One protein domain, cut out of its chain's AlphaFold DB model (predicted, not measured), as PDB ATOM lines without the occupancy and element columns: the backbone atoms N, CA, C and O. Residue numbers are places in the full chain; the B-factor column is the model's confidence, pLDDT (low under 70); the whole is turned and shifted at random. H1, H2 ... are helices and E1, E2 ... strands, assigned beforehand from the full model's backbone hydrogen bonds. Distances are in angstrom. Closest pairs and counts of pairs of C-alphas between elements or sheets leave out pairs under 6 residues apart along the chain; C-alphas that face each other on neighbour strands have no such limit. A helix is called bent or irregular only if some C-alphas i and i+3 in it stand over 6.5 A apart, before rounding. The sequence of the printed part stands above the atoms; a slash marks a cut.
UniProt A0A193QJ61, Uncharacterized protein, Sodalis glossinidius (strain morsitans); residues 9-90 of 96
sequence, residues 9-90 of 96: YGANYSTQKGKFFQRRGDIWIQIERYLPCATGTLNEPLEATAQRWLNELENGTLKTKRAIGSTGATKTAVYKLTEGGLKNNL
ATOM      1  N   TYR A   9     211.451 196.637 247.686       89.75
ATOM      2  CA  TYR A   9     211.442 195.844 248.917       89.75
ATOM      3  C   TYR A   9     210.250 194.884 248.908       89.75
ATOM      4  O   TYR A   9     209.120 195.297 249.149       89.75
ATOM      5  N   GLY A  10     210.503 193.614 248.586       86.62
ATOM      6  CA  GLY A  10     209.502 192.547 248.607       86.62
ATOM      7  C   GLY A  10     209.416 191.830 249.957       86.62
ATOM      8  O   GLY A  10     210.021 192.243 250.950       86.62
ATOM      9  N   ALA A  11     208.663 190.728 249.987       87.81
ATOM     10  CA  ALA A  11     208.442 189.939 251.195       87.81
ATOM     11  C   ALA A  11     209.695 189.162 251.624       87.81
ATOM     12  O   ALA A  11     210.101 189.275 252.786       87.81
ATOM     13  N   ASN A  12     210.321 188.421 250.697       92.12
ATOM     14  CA  ASN A  12     211.525 187.626 250.953       92.12
ATOM     15  C   ASN A  12     212.752 188.152 250.207       92.12
ATOM     16  O   ASN A  12     213.875 187.920 250.653       92.12
ATOM     17  N   TYR A  13     212.566 188.869 249.100       93.81
ATOM     18  CA  TYR A  13     213.664 189.437 248.321       93.81
ATOM     19  C   TYR A  13     213.522 190.940 248.115       93.81
ATOM     20  O   TYR A  13     212.432 191.503 248.078       93.81
ATOM     21  N   SER A  14     214.661 191.612 247.997       93.50
ATOM     22  CA  SER A  14     214.721 193.038 247.698       93.50
ATOM     23  C   SER A  14     215.924 193.369 246.831       93.50
ATOM     24  O   SER A  14     216.880 192.596 246.726       93.50
ATOM     25  N   THR A  15     215.868 194.532 246.196       92.38
ATOM     26  CA  THR A  15     216.964 195.092 245.410       92.38
ATOM     27  C   THR A  15     217.198 196.538 245.810       92.38
ATOM     28  O   THR A  15     216.251 197.269 246.085       92.38
ATOM     29  N   GLN A  16     218.462 196.945 245.885       90.88
ATOM     30  CA  GLN A  16     218.864 198.318 246.174       90.88
ATOM     31  C   GLN A  16     220.275 198.562 245.640       90.88
ATOM     32  O   GLN A  16     221.178 197.745 245.846       90.88
ATOM     33  N   LYS A  17     220.500 199.719 244.999       86.81
ATOM     34  CA  LYS A  17     221.816 200.115 244.447       86.81
ATOM     35  C   LYS A  17     222.427 199.023 243.545       86.81
ATOM     36  O   LYS A  17     223.625 198.750 243.619       86.81
ATOM     37  N   GLY A  18     221.581 198.352 242.762       87.12
ATOM     38  CA  GLY A  18     221.982 197.302 241.823       87.12
ATOM     39  C   GLY A  18     222.337 195.958 242.463       87.12
ATOM     40  O   GLY A  18     222.853 195.085 241.775       87.12
ATOM     41  N   LYS A  19     222.087 195.772 243.763       90.88
ATOM     42  CA  LYS A  19     222.375 194.539 244.512       90.88
ATOM     43  C   LYS A  19     221.081 193.908 244.983       90.88
ATOM     44  O   LYS A  19     220.165 194.632 245.361       90.88
ATOM     45  N   PHE A  20     221.058 192.583 245.053       93.06
ATOM     46  CA  PHE A  20     219.928 191.842 245.603       93.06
ATOM     47  C   PHE A  20     220.197 191.367 247.028       93.06
ATOM     48  O   PHE A  20     221.336 191.071 247.414       93.06
ATOM     49  N   PHE A  21     219.120 191.254 247.796       93.62
ATOM     50  CA  PHE A  21     219.137 190.834 249.184       93.62
ATOM     51  C   PHE A  21     218.025 189.822 249.442       93.62
ATOM     52  O   PHE A  21     216.923 189.942 248.914       93.62
ATOM     53  N   GLN A  22     218.325 188.837 250.281       93.81
ATOM     54  CA  GLN A  22     217.377 187.856 250.792       93.81
ATOM     55  C   GLN A  22     217.063 188.172 252.253       93.81
ATOM     56  O   GLN A  22     217.976 188.386 253.056       93.81
ATOM     57  N   ARG A  23     215.783 188.157 252.606       92.50
ATOM     58  CA  ARG A  23     215.297 188.281 253.972       92.50
ATOM     59  C   ARG A  23     215.540 186.985 254.744       92.50
ATOM     60  O   ARG A  23     215.316 185.883 254.248       92.50
ATOM     61  N   ARG A  24     216.006 187.118 255.980       89.31
ATOM     62  CA  ARG A  24     216.193 186.041 256.956       89.31
ATOM     63  C   ARG A  24     215.671 186.554 258.298       89.31
ATOM     64  O   ARG A  24     216.408 187.191 259.040       89.31
ATOM     65  N   GLY A  25     214.386 186.345 258.581       87.69
ATOM     66  CA  GLY A  25     213.726 186.969 259.736       87.69
ATOM     67  C   GLY A  25     213.645 188.493 259.577       87.69
ATOM     68  O   GLY A  25     213.137 188.982 258.567       87.69
ATOM     69  N   ASP A  26     214.188 189.242 260.537       86.94
ATOM     70  CA  ASP A  26     214.185 190.719 260.534       86.94
ATOM     71  C   ASP A  26     215.409 191.347 259.860       86.94
ATOM     72  O   ASP A  26     215.605 192.566 259.883       86.94
ATOM     73  N   ILE A  27     216.268 190.512 259.280       90.06
ATOM     74  CA  ILE A  27     217.489 190.953 258.625       90.06
ATOM     75  C   ILE A  27     217.502 190.597 257.145       90.06
ATOM     76  O   ILE A  27     216.813 189.692 256.681       90.06
ATOM     77  N   TRP A  28     218.349 191.302 256.411       92.12
ATOM     78  CA  TRP A  28     218.584 191.130 254.989       92.12
ATOM     79  C   TRP A  28     220.042 190.764 254.751       92.12
ATOM     80  O   TRP A  28     220.948 191.347 255.345       92.12
ATOM     81  N   ILE A  29     220.292 189.803 253.871       90.94
ATOM     82  CA  ILE A  29     221.637 189.347 253.517       90.94
ATOM     83  C   ILE A  29     221.827 189.528 252.019       90.94
ATOM     84  O   ILE A  29     220.975 189.132 251.229       90.94
ATOM     85  N   GLN A  30     222.954 190.116 251.623       91.38
ATOM     86  CA  GLN A  30     223.266 190.305 250.210       91.38
ATOM     87  C   GLN A  30     223.509 188.946 249.532       91.38
ATOM     88  O   GLN A  30     224.307 188.136 250.018       91.38
ATOM     89  N   ILE A  31     222.869 188.728 248.386       91.94
ATOM     90  CA  ILE A  31     223.086 187.546 247.548       91.94
ATOM     91  C   ILE A  31     224.008 187.870 246.369       91.94
ATOM     92  O   ILE A  31     224.225 189.034 246.025       91.94
ATOM     93  N   GLU A  32     224.582 186.835 245.767       88.81
ATOM     94  CA  GLU A  32     225.459 186.905 244.596       88.81
ATOM     95  C   GLU A  32     224.648 187.187 243.322       88.81
ATOM     96  O   GLU A  32     224.596 186.395 242.385       88.81
ATOM     97  N   ARG A  33     223.942 188.320 243.310       86.25
ATOM     98  CA  ARG A  33     223.181 188.790 242.159       86.25
ATOM     99  C   ARG A  33     223.214 190.308 242.076       86.25
ATOM    100  O   ARG A  33     223.080 191.004 243.087       86.25
ATOM    101  N   TYR A  34     223.372 190.795 240.851       85.81
ATOM    102  CA  TYR A  34     223.596 192.199 240.545       85.81
ATOM    103  C   TYR A  34     222.830 192.584 239.286       85.81
ATOM    104  O   TYR A  34     222.868 191.838 238.310       85.81
ATOM    105  N   LEU A  35     222.142 193.726 239.315       84.00
ATOM    106  CA  LEU A  35     221.505 194.280 238.120       84.00
ATOM    107  C   LEU A  35     222.564 194.658 237.074       84.00
ATOM    108  O   LEU A  35     223.661 195.085 237.450       84.00
ATOM    109  N   PRO A  36     222.240 194.540 235.775       78.00
ATOM    110  CA  PRO A  36     223.117 195.026 234.719       78.00
ATOM    111  C   PRO A  36     223.326 196.541 234.846       78.00
ATOM    112  O   PRO A  36     222.455 197.263 235.327       78.00
ATOM    113  N   CYS A  37     224.489 197.035 234.412       68.69
ATOM    114  CA  CYS A  37     224.833 198.454 234.539       68.69
ATOM    115  C   CYS A  37     224.091 199.367 233.545       68.69
ATOM    116  O   CYS A  37     224.147 200.584 233.706       68.69
ATOM    117  N   ALA A  38     223.398 198.808 232.547       63.69
ATOM    118  CA  ALA A  38     222.647 199.558 231.547       63.69
ATOM    119  C   ALA A  38     221.383 198.807 231.096       63.69
ATOM    120  O   ALA A  38     221.371 197.579 231.004       63.69
ATOM    121  N   THR A  39     220.340 199.562 230.745       60.50
ATOM    122  CA  THR A  39     219.105 199.063 230.108       60.50
ATOM    123  C   THR A  39     219.386 198.286 228.816       60.50
ATOM    124  O   THR A  39     218.752 197.269 228.545       60.50
ATOM    125  N   GLY A  40     220.402 198.705 228.052       54.78
ATOM    126  CA  GLY A  40     220.800 198.060 226.796       54.78
ATOM    127  C   GLY A  40     221.371 196.644 226.941       54.78
ATOM    128  O   GLY A  40     221.495 195.947 225.944       54.78
ATOM    129  N   THR A  41     221.697 196.181 228.154       59.84
ATOM    130  CA  THR A  41     222.194 194.808 228.354       59.84
ATOM    131  C   THR A  41     221.099 193.756 228.142       59.84
ATOM    132  O   THR A  41     221.415 192.624 227.789       59.84
ATOM    133  N   LEU A  42     219.824 194.113 228.344       63.91
ATOM    134  CA  LEU A  42     218.677 193.205 228.193       63.91
ATOM    135  C   LEU A  42     217.533 193.791 227.344       63.91
ATOM    136  O   LEU A  42     216.476 193.177 227.267       63.91
ATOM    137  N   ASN A  43     217.733 194.953 226.704       72.75
ATOM    138  CA  ASN A  43     216.713 195.690 225.938       72.75
ATOM    139  C   ASN A  43     215.429 196.029 226.726       72.75
ATOM    140  O   ASN A  43     214.371 196.237 226.141       72.75
ATOM    141  N   GLU A  44     215.524 196.131 228.052       76.12
ATOM    142  CA  GLU A  44     214.396 196.396 228.951       76.12
ATOM    143  C   GLU A  44     214.771 197.469 229.990       76.12
ATOM    144  O   GLU A  44     215.954 197.633 230.318       76.12
ATOM    145  N   PRO A  45     213.790 198.202 230.556       82.44
ATOM    146  CA  PRO A  45     214.019 199.070 231.708       82.44
ATOM    147  C   PRO A  45     214.621 198.293 232.889       82.44
ATOM    148  O   PRO A  45     214.170 197.194 233.209       82.44
ATOM    149  N   LEU A  46     215.585 198.892 233.601       83.38
ATOM    150  CA  LEU A  46     216.230 198.260 234.765       83.38
ATOM    151  C   LEU A  46     215.218 197.855 235.844       83.38
ATOM    152  O   LEU A  46     215.415 196.855 236.530       83.38
ATOM    153  N   GLU A  47     214.138 198.622 235.982       84.31
ATOM    154  CA  GLU A  47     213.034 198.326 236.893       84.31
ATOM    155  C   GLU A  47     212.267 197.059 236.499       84.31
ATOM    156  O   GLU A  47     212.037 196.205 237.354       84.31
ATOM    157  N   ALA A  48     211.963 196.878 235.211       85.38
ATOM    158  CA  ALA A  48     211.299 195.678 234.707       85.38
ATOM    159  C   ALA A  48     212.176 194.432 234.909       85.38
ATOM    160  O   ALA A  48     211.711 193.414 235.426       85.38
ATOM    161  N   THR A  49     213.476 194.529 234.602       87.25
ATOM    162  CA  THR A  49     214.435 193.451 234.887       87.25
ATOM    163  C   THR A  49     214.497 193.135 236.383       87.25
ATOM    164  O   THR A  49     214.501 191.966 236.772       87.25
ATOM    165  N   ALA A  50     214.534 194.162 237.236       88.38
ATOM    166  CA  ALA A  50     214.580 193.986 238.680       88.38
ATOM    167  C   ALA A  50     213.339 193.261 239.212       88.38
ATOM    168  O   ALA A  50     213.485 192.300 239.964       88.38
ATOM    169  N   GLN A  51     212.142 193.671 238.786       88.69
ATOM    170  CA  GLN A  51     210.890 193.007 239.152       88.69
ATOM    171  C   GLN A  51     210.850 191.559 238.661       88.69
ATOM    172  O   GLN A  51     210.521 190.664 239.438       88.69
ATOM    173  N   ARG A  52     211.251 191.300 237.408       89.25
ATOM    174  CA  ARG A  52     211.291 189.938 236.857       89.25
ATOM    175  C   ARG A  52     212.177 189.023 237.695       89.25
ATOM    176  O   ARG A  52     211.748 187.946 238.094       89.25
ATOM    177  N   TRP A  53     213.391 189.462 238.016       90.19
ATOM    178  CA  TRP A  53     214.317 188.658 238.814       90.19
ATOM    179  C   TRP A  53     213.881 188.505 240.268       90.19
ATOM    180  O   TRP A  53     214.123 187.450 240.848       90.19
ATOM    181  N   LEU A  54     213.238 189.515 240.862       91.19
ATOM    182  CA  LEU A  54     212.620 189.363 242.182       91.19
ATOM    183  C   LEU A  54     211.543 188.275 242.151       91.19
ATOM    184  O   LEU A  54     211.563 187.397 243.007       91.19
ATOM    185  N   ASN A  55     210.681 188.262 241.133       91.12
ATOM    186  CA  ASN A  55     209.668 187.218 240.977       91.12
ATOM    187  C   ASN A  55     210.290 185.829 240.776       91.12
ATOM    188  O   ASN A  55     209.862 184.866 241.403       91.12
ATOM    189  N   GLU A  56     211.332 185.706 239.953       90.56
ATOM    190  CA  GLU A  56     212.050 184.436 239.771       90.56
ATOM    191  C   GLU A  56     212.740 183.946 241.065       90.56
ATOM    192  O   GLU A  56     212.883 182.738 241.273       90.56
ATOM    193  N   LEU A  57     213.173 184.862 241.939       90.38
ATOM    194  CA  LEU A  57     213.721 184.538 243.260       90.38
ATOM    195  C   LEU A  57     212.629 184.072 244.231       90.38
ATOM    196  O   LEU A  57     212.827 183.071 244.921       90.38
ATOM    197  N   GLU A  58     211.487 184.764 244.272       89.38
ATOM    198  CA  GLU A  58     210.323 184.388 245.091       89.38
ATOM    199  C   GLU A  58     209.759 183.021 244.667       89.38
ATOM    200  O   GLU A  58     209.484 182.175 245.513       89.38
ATOM    201  N   ASN A  59     209.697 182.749 243.360       88.81
ATOM    202  CA  ASN A  59     209.236 181.469 242.810       88.81
ATOM    203  C   ASN A  59     210.261 180.326 242.949       88.81
ATOM    204  O   ASN A  59     209.985 179.196 242.549       88.81
ATOM    205  N   GLY A  60     211.466 180.597 243.463       86.00
ATOM    206  CA  GLY A  60     212.527 179.596 243.610       86.00
ATOM    207  C   GLY A  60     213.159 179.129 242.292       86.00
ATOM    208  O   GLY A  60     213.980 178.211 242.298       86.00
ATOM    209  N   THR A  61     212.825 179.766 241.166       86.44
ATOM    210  CA  THR A  61     213.429 179.504 239.850       86.44
ATOM    211  C   THR A  61     214.920 179.844 239.852       86.44
ATOM    212  O   THR A  61     215.727 179.167 239.214       86.44
ATOM    213  N   LEU A  62     215.310 180.868 240.616       82.25
ATOM    214  CA  LEU A  62     216.702 181.261 240.795       82.25
ATOM    215  C   LEU A  62     217.280 180.738 242.107       82.25
ATOM    216  O   LEU A  62     216.841 181.093 243.201       82.25
ATOM    217  N   LYS A  63     218.362 179.957 242.003       81.56
ATOM    218  CA  LYS A  63     219.140 179.542 243.175       81.56
ATOM    219  C   LYS A  63     219.874 180.740 243.770       81.56
ATOM    220  O   LYS A  63     220.592 181.458 243.075       81.56
ATOM    221  N   THR A  64     219.736 180.918 245.078       86.00
ATOM    222  CA  THR A  64     220.391 181.995 245.819       86.00
ATOM    223  C   THR A  64     221.712 181.517 246.407       86.00
ATOM    224  O   THR A  64     221.789 180.480 247.062       86.00
ATOM    225  N   LYS A  65     222.773 182.291 246.177       85.56
ATOM    226  CA  LYS A  65     224.071 182.143 246.844       85.56
ATOM    227  C   LYS A  65     224.383 183.422 247.599       85.56
ATOM    228  O   LYS A  65     223.951 184.500 247.193       85.56
ATOM    229  N   ARG A  66     225.112 183.326 248.710       83.69
ATOM    230  CA  ARG A  66     225.549 184.518 249.451       83.69
ATOM    231  C   ARG A  66     226.568 185.292 248.620       83.69
ATOM    232  O   ARG A  66     227.417 184.685 247.980       83.69
ATOM    233  N   ALA A  67     226.495 186.619 248.660       85.56
ATOM    234  CA  ALA A  67     227.451 187.460 247.951       85.56
ATOM    235  C   ALA A  67     228.883 187.201 248.437       85.56
ATOM    236  O   ALA A  67     229.109 187.055 249.638       85.56
ATOM    237  N   ILE A  68     229.846 187.219 247.521       84.06
ATOM    238  CA  ILE A  68     231.274 187.142 247.834       84.06
ATOM    239  C   ILE A  68     231.836 188.570 247.938       84.06
ATOM    240  O   ILE A  68     231.441 189.476 247.200       84.06
ATOM    241  N   GLY A  69     232.677 188.808 248.941       77.75
ATOM    242  CA  GLY A  69     233.385 190.067 249.152       77.75
ATOM    243  C   GLY A  69     234.605 190.203 248.242       77.75
ATOM    244  O   GLY A  69     235.016 189.255 247.583       77.75
ATOM    245  N   SER A  70     235.232 191.378 248.241       75.69
ATOM    246  CA  SER A  70     236.434 191.651 247.435       75.69
ATOM    247  C   SER A  70     237.631 190.756 247.775       75.69
ATOM    248  O   SER A  70     238.524 190.602 246.955       75.69
ATOM    249  N   THR A  71     237.648 190.147 248.963       79.25
ATOM    250  CA  THR A  71     238.691 189.218 249.421       79.25
ATOM    251  C   THR A  71     238.428 187.759 249.036       79.25
ATOM    252  O   THR A  71     239.149 186.875 249.485       79.25
ATOM    253  N   GLY A  72     237.367 187.470 248.275       74.44
ATOM    254  CA  GLY A  72     236.947 186.098 247.963       74.44
ATOM    255  C   GLY A  72     236.194 185.395 249.102       74.44
ATOM    256  O   GLY A  72     235.658 184.308 248.905       74.44
ATOM    257  N   ALA A  73     236.084 186.020 250.279       82.00
ATOM    258  CA  ALA A  73     235.310 185.491 251.398       82.00
ATOM    259  C   ALA A  73     233.815 185.826 251.275       82.00
ATOM    260  O   ALA A  73     233.434 186.909 250.824       82.00
ATOM    261  N   THR A  74     232.950 184.925 251.743       82.75
ATOM    262  CA  THR A  74     231.500 185.152 251.809       82.75
ATOM    263  C   THR A  74     231.178 186.399 252.631       82.75
ATOM    264  O   THR A  74     231.621 186.540 253.772       82.75
ATOM    265  N   LYS A  75     230.338 187.290 252.098       80.88
ATOM    266  CA  LYS A  75     229.868 188.461 252.836       80.88
ATOM    267  C   LYS A  75     229.035 188.043 254.041       80.88
ATOM    268  O   LYS A  75     227.968 187.436 253.913       80.88
ATOM    269  N   THR A  76     229.494 188.460 255.214       80.12
ATOM    270  CA  THR A  76     228.808 188.330 256.509       80.12
ATOM    271  C   THR A  76     228.054 189.590 256.925       80.12
ATOM    272  O   THR A  76     227.442 189.606 257.988       80.12
ATOM    273  N   ALA A  77     228.064 190.626 256.081       83.81
ATOM    274  CA  ALA A  77     227.303 191.848 256.299       83.81
ATOM    275  C   ALA A  77     225.799 191.558 256.359       83.81
ATOM    276  O   ALA A  77     225.259 190.821 255.526       83.81
ATOM    277  N   VAL A  78     225.147 192.178 257.334       87.88
ATOM    278  CA  VAL A  78     223.725 192.032 257.610       87.88
ATOM    279  C   VAL A  78     223.085 193.400 257.460       87.88
ATOM    280  O   VAL A  78     223.631 194.393 257.913       87.88
ATOM    281  N   TYR A  79     221.927 193.480 256.825       89.81
ATOM    282  CA  TYR A  79     221.263 194.743 256.542       89.81
ATOM    283  C   TYR A  79     219.914 194.791 257.252       89.81
ATOM    284  O   TYR A  79     219.233 193.774 257.375       89.81
ATOM    285  N   LYS A  80     219.522 195.974 257.725       90.38
ATOM    286  CA  LYS A  80     218.174 196.236 258.237       90.38
ATOM    287  C   LYS A  80     217.487 197.261 257.351       90.38
ATOM    288  O   LYS A  80     218.130 198.203 256.879       90.38
ATOM    289  N   LEU A  81     216.194 197.059 257.127       88.19
ATOM    290  CA  LEU A  81     215.359 198.023 256.426       88.19
ATOM    291  C   LEU A  81     215.007 199.158 257.395       88.19
ATOM    292  O   LEU A  81     214.496 198.910 258.481       88.19
ATOM    293  N   THR A  82     215.336 200.388 257.013       86.88
ATOM    294  CA  THR A  82     214.998 201.627 257.737       86.88
ATOM    295  C   THR A  82     214.193 202.539 256.809       86.88
ATOM    296  O   THR A  82     214.126 202.251 255.615       86.88
ATOM    297  N   GLU A  83     213.642 203.656 257.298       80.06
ATOM    298  CA  GLU A  83     212.900 204.634 256.467       80.06
ATOM    299  C   GLU A  83     213.655 205.085 255.200       80.06
ATOM    300  O   GLU A  83     213.041 205.433 254.200       80.06
ATOM    301  N   GLY A  84     214.992 205.019 255.200       78.88
ATOM    302  CA  GLY A  84     215.839 205.358 254.049       78.88
ATOM    303  C   GLY A  84     216.382 204.168 253.247       78.88
ATOM    304  O   GLY A  84     217.350 204.339 252.507       78.88
ATOM    305  N   GLY A  85     215.844 202.960 253.434       87.69
ATOM    306  CA  GLY A  85     216.282 201.731 252.763       87.69
ATOM    307  C   GLY A  85     217.167 200.812 253.607       87.69
ATOM    308  O   GLY A  85     217.288 200.962 254.829       87.69
ATOM    309  N   LEU A  86     217.779 199.825 252.947       87.88
ATOM    310  CA  LEU A  86     218.682 198.849 253.553       87.88
ATOM    311  C   LEU A  86     219.996 199.508 253.961       87.88
ATOM    312  O   LEU A  86     220.791 199.946 253.120       87.88
ATOM    313  N   LYS A  87     220.240 199.526 255.271       87.69
ATOM    314  CA  LYS A  87     221.488 199.993 255.876       87.69
ATOM    315  C   LYS A  87     222.244 198.807 256.453       87.69
ATOM    316  O   LYS A  87     221.639 197.908 257.034       87.69
ATOM    317  N   ASN A  88     223.562 198.803 256.260       83.00
ATOM    318  CA  ASN A  88     224.429 197.778 256.830       83.00
ATOM    319  C   ASN A  88     224.376 197.909 258.353       83.00
ATOM    320  O   ASN A  88     224.833 198.904 258.912       83.00
ATOM    321  N   ASN A  89     223.771 196.925 258.997       72.81
ATOM    322  CA  ASN A  89     223.889 196.732 260.424       72.81
ATOM    323  C   ASN A  89     225.245 196.046 260.650       72.81
ATOM    324  O   ASN A  89     225.615 195.172 259.868       72.81
ATOM    325  N   LEU A  90     226.012 196.482 261.652       61.22
ATOM    326  CA  LEU A  90     227.366 195.980 261.938       61.22
ATOM    327  C   LEU A  90     227.489 194.459 261.707       61.22
ATOM    328  O   LEU A  90     226.548 193.724 262.027       61.22
TER     329      LEU A  90
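AT A GLANCE: This is residues 9 to 90 of the 96 residues of an uncharacterized protein of Sodalis glossinidius (strain morsitans) (UniProt A0A193QJ61). What shape is this? A five-stranded sheet, curled like part of a barrel, folds back on itself so that E1 and E2 face E4 and E5 across E3, with one helix, H1, over E1 and E2. Residues 40 to 45 stick out. What makes it up? The 82 printed residues hold E1 E2 E3 H1 E4 E5 along the chain, mixed helices and strands; the sheet's order is E1 E2 E3 E4 E5, antiparallel. The whole is compact, with a radius of gyration of the C-alphas of 12.8 A and spans of 37 by 29 by 26 A.

HOW THE PARTS SIT: How does the sheet begin? E1, residues 13 to 16, E2, residues 19 to 24, and E3, residues 27 to 34, form a meander, each strand the antiparallel neighbour of the one before. N 14 and O 21 are 3.0 A apart, N 22 and O 29 2.8 A. How does it go on? E3 bends by 59 degrees at residue 31; its other antiparallel neighbour is E4, residues 78 to 82, with N 28 and O 79 2.8 A apart. E4 and E5, residues 85 to 89, form a hairpin, with N 80 and O 87 2.9 A apart. Do the leaves meet? In this folded sheet, bent back into two leaves, the closest C-alphas of E1 and E5 are those of Gln 16 and Leu 86, 7.4 A. Where is the helix? H1, residues 46 to 58, is on the sheet at a height of 9.6 A, over E2 and only just over E1, with 3 C-alphas; its closest C-alphas to E1 are Leu 54 and Tyr 13, 6.2 A. Every O i to N i+4 pair in H1 is within hydrogen-bond range.

IN THESE COORDINATES: Where are the anchors? E1 begins at C-alpha 13 (213.664, 189.437, 248.321), and E5 ends at C-alpha 89 (223.889, 196.732, 260.424). How long are the elements? E3 measures 19.1 A, H1 18.3 A and E2 16.3 A.

THE WHOLE: Which links are long? E3 to H1 has 11 residues and H1 to E4 has 19; the printed part has no cut. Where is confidence low? The pLDDT is under 70 at residues 37 to 42 and residue 90.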